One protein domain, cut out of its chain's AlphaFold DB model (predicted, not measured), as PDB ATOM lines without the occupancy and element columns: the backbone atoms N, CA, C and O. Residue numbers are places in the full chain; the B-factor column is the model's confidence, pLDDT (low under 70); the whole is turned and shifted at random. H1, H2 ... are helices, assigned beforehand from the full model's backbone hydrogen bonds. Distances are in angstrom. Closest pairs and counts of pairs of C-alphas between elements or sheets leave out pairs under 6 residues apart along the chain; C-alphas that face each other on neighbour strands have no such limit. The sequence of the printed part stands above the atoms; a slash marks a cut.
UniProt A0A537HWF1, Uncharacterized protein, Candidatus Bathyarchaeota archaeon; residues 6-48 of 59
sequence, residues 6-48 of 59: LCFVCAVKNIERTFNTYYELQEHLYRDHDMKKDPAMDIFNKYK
ATOM      1  N   LEU A   6       2.698  38.298 -30.398       92.81
ATOM      2  CA  LEU A   6       2.778  39.611 -31.043       92.81
ATOM      3  C   LEU A   6       3.759  40.532 -30.303       92.81
ATOM      4  O   LEU A   6       3.717  40.631 -29.076       92.81
ATOM      5  N   CYS A   7       4.597  41.269 -31.037       92.00
ATOM      6  CA  CYS A   7       5.337  42.388 -30.456       92.00
ATOM      7  C   CYS A   7       4.420  43.608 -30.298       92.00
ATOM      8  O   CYS A   7       4.069  44.270 -31.278       92.00
ATOM      9  N   PHE A   8       4.069  43.941 -29.055       89.69
ATOM     10  CA  PHE A   8       3.221  45.094 -28.746       89.69
ATOM     11  C   PHE A   8       3.843  46.430 -29.193       89.69
ATOM     12  O   PHE A   8       3.145  47.291 -29.720       89.69
ATOM     13  N   VAL A   9       5.163  46.585 -29.056       90.56
ATOM     14  CA  VAL A   9       5.877  47.816 -29.445       90.56
ATOM     15  C   VAL A   9       5.846  48.035 -30.966       90.56
ATOM     16  O   VAL A   9       5.761  49.173 -31.430       90.56
ATOM     17  N   CYS A  10       5.863  46.962 -31.760       93.19
ATOM     18  CA  CYS A  10       5.620  47.043 -33.202       93.19
ATOM     19  C   CYS A  10       4.156  47.363 -33.511       93.19
ATOM     20  O   CYS A  10       3.887  48.222 -34.352       93.19
ATOM     21  N   ALA A  11       3.216  46.730 -32.806       92.81
ATOM     22  CA  ALA A  11       1.789  46.920 -33.044       92.81
ATOM     23  C   ALA A  11       1.349  48.378 -32.824       92.81
ATOM     24  O   ALA A  11       0.640  48.929 -33.663       92.81
ATOM     25  N   VAL A  12       1.845  49.054 -31.777       92.50
ATOM     26  CA  VAL A  12       1.563  50.492 -31.555       92.50
ATOM     27  C   VAL A  12       2.140  51.400 -32.651       92.50
ATOM     28  O   VAL A  12       1.704  52.536 -32.805       92.50
ATOM     29  N   LYS A  13       3.098  50.898 -33.441       92.31
ATOM     30  CA  LYS A  13       3.655  51.565 -34.629       92.31
ATOM     31  C   LYS A  13       2.968  51.136 -35.934       92.31
ATOM     32  O   LYS A  13       3.465  51.478 -37.002       92.31
ATOM     33  N   ASN A  14       1.847  50.410 -35.864       92.50
ATOM     34  CA  ASN A  14       1.154  49.802 -37.010       92.50
ATOM     35  C   ASN A  14       2.023  48.813 -37.811       92.50
ATOM     36  O   ASN A  14       1.850  48.655 -39.018       92.50
ATOM     37  N   ILE A  15       2.965  48.138 -37.147       93.06
ATOM     38  CA  ILE A  15       3.785  47.081 -37.744       93.06
ATOM     39  C   ILE A  15       3.348  45.748 -37.136       93.06
ATOM     40  O   ILE A  15       3.492  45.533 -35.932       93.06
ATOM     41  N   GLU A  16       2.842  44.826 -37.956       92.19
ATOM     42  CA  GLU A  16       2.504  43.480 -37.489       92.19
ATOM     43  C   GLU A  16       3.753  42.590 -37.498       92.19
ATOM     44  O   GLU A  16       4.287  42.220 -38.545       92.19
ATOM     45  N   ARG A  17       4.252  42.266 -36.303       93.94
ATOM     46  CA  ARG A  17       5.431  41.418 -36.087       93.94
ATOM     47  C   ARG A  17       5.079  40.329 -35.085       93.94
ATOM     48  O   ARG A  17       4.890  40.606 -33.901       93.94
ATOM     49  N   THR A  18       5.003  39.094 -35.572       94.31
ATOM     50  CA  THR A  18       4.648  37.914 -34.774       94.31
ATOM     51  C   THR A  18       5.798  36.917 -34.699       94.31
ATOM     52  O   THR A  18       6.515  36.742 -35.684       94.31
ATOM     53  N   PHE A  19       5.909  36.209 -33.581       92.81
ATOM     54  CA  PHE A  19       6.971  35.247 -33.289       92.81
ATOM     55  C   PHE A  19       6.389  33.899 -32.866       92.81
ATOM     56  O   PHE A  19       5.277  33.834 -32.334       92.81
ATOM     57  N   ASN A  20       7.133  32.818 -33.099       90.81
ATOM     58  CA  ASN A  20       6.699  31.473 -32.714       90.81
ATOM     59  C   ASN A  20       7.114  31.136 -31.281       90.81
ATOM     60  O   ASN A  20       6.523  30.254 -30.659       90.81
ATOM     61  N   THR A  21       8.138  31.813 -30.758       87.38
ATOM     62  CA  THR A  21       8.641  31.593 -29.401       87.38
ATOM     63  C   THR A  21       8.935  32.910 -28.689       87.38
ATOM     64  O   THR A  21       9.260  33.922 -29.312       87.38
ATOM     65  N   TYR A  22       8.871  32.892 -27.355       85.38
ATOM     66  CA  TYR A  22       9.253  34.042 -26.530       85.38
ATOM     67  C   TYR A  22      10.731  34.414 -26.684       85.38
ATOM     68  O   TYR A  22      11.087  35.568 -26.482       85.38
ATOM     69  N   TYR A  23      11.583  33.459 -27.067       85.75
ATOM     70  CA  TYR A  23      13.002  33.707 -27.298       85.75
ATOM     71  C   TYR A  23      13.228  34.616 -28.515       85.75
ATOM     72  O   TYR A  23      13.952  35.603 -28.417       85.75
ATOM     73  N   GLU A  24      12.539  34.343 -29.627       90.25
ATOM     74  CA  GLU A  24      12.615  35.184 -30.830       90.25
ATOM     75  C   GLU A  24      12.062  36.595 -30.572       90.25
ATOM     76  O   GLU A  24      12.651  37.585 -31.012       90.25
ATOM     77  N   LEU A  25      10.958  36.702 -29.816       90.38
ATOM     78  CA  LEU A  25      10.438  38.000 -29.388       90.38
ATOM     79  C   LEU A  25      11.471  38.734 -28.522       90.38
ATOM     80  O   LEU A  25      11.732  39.909 -28.756       90.38
ATOM     81  N   GLN A  26      12.078  38.059 -27.547       84.38
ATOM     82  CA  GLN A  26      13.072  38.648 -26.650       84.38
ATOM     83  C   GLN A  26      14.281  39.207 -27.416       84.38
ATOM     84  O   GLN A  26      14.688  40.341 -27.165       84.38
ATOM     85  N   GLU A  27      14.832  38.462 -28.378       87.94
ATOM     86  CA  GLU A  27      15.925  38.963 -29.223       87.94
ATOM     87  C   GLU A  27      15.517  40.204 -30.024       87.94
ATOM     88  O   GLU A  27      16.288  41.163 -30.108       87.94
ATOM     89  N   HIS A  28      14.298  40.213 -30.567       91.94
ATOM     90  CA  HIS A  28      13.747  41.367 -31.272       91.94
ATOM     91  C   HIS A  28      13.593  42.583 -30.349       91.94
ATOM     92  O   HIS A  28      14.067  43.667 -30.680       91.94
ATOM     93  N   LEU A  29      13.016  42.413 -29.157       88.25
ATOM     94  CA  LEU A  29      12.857  43.496 -28.184       88.25
ATOM     95  C   LEU A  29      14.216  44.088 -27.757       88.25
ATOM     96  O   LEU A  29      14.346  45.303 -27.588       88.25
ATOM     97  N   TYR A  30      15.248  43.251 -27.618       84.88
ATOM     98  CA  TYR A  30      16.596  43.697 -27.253       84.88
ATOM     99  C   TYR A  30      17.359  44.392 -28.378       84.88
ATOM    100  O   TYR A  30      18.195  45.246 -28.082       84.88
ATOM    101  N   ARG A  31      17.121  44.021 -29.640       86.94
ATOM    102  CA  ARG A  31      17.782  44.641 -30.799       86.94
ATOM    103  C   ARG A  31      17.070  45.903 -31.268       86.94
ATOM    104  O   ARG A  31      17.732  46.888 -31.566       86.94
ATOM    105  N   ASP A  32      15.743  45.858 -31.333       89.44
ATOM    106  CA  ASP A  32      14.936  46.846 -32.054       89.44
ATOM    107  C   ASP A  32      14.187  47.818 -31.123       89.44
ATOM    108  O   ASP A  32      13.696  48.857 -31.577       89.44
ATOM    109  N   HIS A  33      14.065  47.500 -29.827       87.31
ATOM    110  CA  HIS A  33      13.229  48.261 -28.884       87.31
ATOM    111  C   HIS A  33      13.928  48.697 -27.587       87.31
ATOM    112  O   HIS A  33      13.252  49.195 -26.693       87.31
ATOM    113  N   ASP A  34      15.257  48.555 -27.479       75.81
ATOM    114  CA  ASP A  34      16.057  48.940 -26.293       75.81
ATOM    115  C   ASP A  34      15.472  48.409 -24.960       75.81
ATOM    116  O   ASP A  34      15.640  48.976 -23.883       75.81
ATOM    117  N   MET A  35      14.780  47.262 -24.995       74.00
ATOM    118  CA  MET A  35      14.155  46.675 -23.799       74.00
ATOM    119  C   MET A  35      15.154  45.931 -22.902       74.00
ATOM    120  O   MET A  35      14.758  45.259 -21.953       74.00
ATOM    121  N   LYS A  36      16.466  46.073 -23.142       66.56
ATOM    122  CA  LYS A  36      17.526  45.527 -22.273       66.56
ATOM    123  C   LYS A  36      17.455  46.038 -20.829       66.56
ATOM    124  O   LYS A  36      18.111  45.468 -19.966       66.56
ATOM    125  N   LYS A  37      16.700  47.108 -20.571       60.00
ATOM    126  CA  LYS A  37      16.488  47.678 -19.234       60.00
ATOM    127  C   LYS A  37      15.133  47.336 -18.623       60.00
ATOM    128  O   LYS A  37      14.824  47.883 -17.569       60.00
ATOM    129  N   ASP A  38      14.324  46.491 -19.263       65.56
ATOM    130  CA  ASP A  38      13.032  46.120 -18.700       65.56
ATOM    131  C   ASP A  38      13.238  45.297 -17.408       65.56
ATOM    132  O   ASP A  38      13.786  44.189 -17.467       65.56
ATOM    133  N   PRO A  39      12.835  45.819 -16.233       66.44
ATOM    134  CA  PRO A  39      13.079  45.150 -14.958       66.44
ATOM    135  C   PRO A  39      12.371  43.796 -14.873       66.44
ATOM    136  O   PRO A  39      12.870  42.888 -14.212       66.44
ATOM    137  N   ALA A  40      11.228  43.634 -15.550       72.00
ATOM    138  CA  ALA A  40      10.498  42.374 -15.554       72.00
ATOM    139  C   ALA A  40      11.239  41.306 -16.372       72.00
ATOM    140  O   ALA A  40      11.269  40.141 -15.967       72.00
ATOM    141  N   MET A  41      11.903  41.694 -17.462       69.94
ATOM    142  CA  MET A  41      12.716  40.778 -18.264       69.94
ATOM    143  C   MET A  41      14.007  40.353 -17.549       69.94
ATOM    144  O   MET A  41      14.413  39.192 -17.654       69.94
ATOM    145  N   ASP A  42      14.636  41.253 -16.789       70.25
ATOM    146  CA  ASP A  42      15.786  40.912 -15.938       70.25
ATOM    147  C   ASP A  42      15.389  39.902 -14.852       70.25
ATOM    148  O   ASP A  42      16.024  38.856 -14.710       70.25
ATOM    149  N   ILE A  43      14.262  40.145 -14.173       73.62
ATOM    150  CA  ILE A  43      13.678  39.217 -13.195       73.62
ATOM    151  C   ILE A  43      13.383  37.866 -13.859       73.62
ATOM    152  O   ILE A  43      13.808  36.830 -13.349       73.62
ATOM    153  N   PHE A  44      12.723  37.846 -15.019       71.19
ATOM    154  CA  PHE A  44      12.432  36.599 -15.727       71.19
ATOM    155  C   PHE A  44      13.704  35.807 -16.049       71.19
ATOM    156  O   PHE A  44      13.759  34.612 -15.775       71.19
ATOM    157  N   ASN A  45      14.745  36.457 -16.578       69.62
ATOM    158  CA  ASN A  45      16.009  35.784 -16.893       69.62
ATOM    159  C   ASN A  45      16.751  35.310 -15.637       69.62
ATOM    160  O   ASN A  45      17.327  34.224 -15.647       69.62
ATOM    161  N   LYS A  46      16.718  36.095 -14.556       73.75
ATOM    162  CA  LYS A  46      17.390  35.789 -13.288       73.75
ATOM    163  C   LYS A  46      16.753  34.615 -12.548       73.75
ATOM    164  O   LYS A  46      17.465  33.834 -11.923       73.75
ATOM    165  N   TYR A  47      15.431  34.487 -12.626       73.62
ATOM    166  CA  TYR A  47      14.682  33.413 -11.973       73.62
ATOM    167  C   TYR A  47      14.269  32.295 -12.926       73.62
ATOM    168  O   TYR A  47      13.571  31.376 -12.500       73.62
ATOM    169  N   LYS A  48      14.705  32.327 -14.193       66.81
ATOM    170  CA  LYS A  48      14.484  31.216 -15.118       66.81
ATOM    171  C   LYS A  48      15.176  29.979 -14.533       66.81
ATOM    172  O   LYS A  48      16.408  29.963 -14.463       66.81
TER     173      LYS A  48
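This is residues 6 to 48 of the 59 residues of an uncharacterized protein of Candidatus Bathyarchaeota archaeon (UniProt A0A537HWF1). Picture an open, elongated string of three helices: H2, the longest, lies in the middle along the length, with the very short H1 towards one end and H3 towards the other. Residues 42 to 48, of which 42 to 47 belong to H3, stick out. The printed part has 43 residues with three named helices in the order H1, H2, H3 and no named strand, and its class is all helix. It is only just compact, close to loose, with a radius of gyration of the C-alphas of 10.7 A and spans of 32 by 21 by 14 A.

Begin at Leu 6, whose C-alpha is at (2.778, 39.611, -31.043). Find C-alpha 8 at (3.221, 45.094, -28.746), where H1, residues 8 to 11, begins. Go on to C-alpha 22 at (9.253, 34.042, -26.530); from there H2, residues 22 to 32, runs 15.1 A to C-alpha 32. Then look at Pro 39, where H3, residues 39 to 47, begins; it runs 12.2 A to C-alpha 47 at (14.682, 33.413, -11.973).

Compare H1 with H2 and you find them near each other, with 5 pairs of C-alphas within 10 A and the closest 8.3 A apart. H3 touches no helix, and it is apart from H1 and from H2. Ten residues make the short link from H1 to H2, and six make the short link from H2 to H3. In H2 and H3 every O i to N i+4 pair is within hydrogen-bond range; H1 is too short for such a pair, and its one O i to N i+3 pair is within range.

The two C-alphas farthest apart, those of Asn 14 and Tyr 47, are 32.8 A apart. The printed part has no cut and no long link. Read the B-factor column for the model's confidence: the mean pLDDT of the printed part is 83.1, and residues 36 to 39, 41, 45 and 48 are under 70.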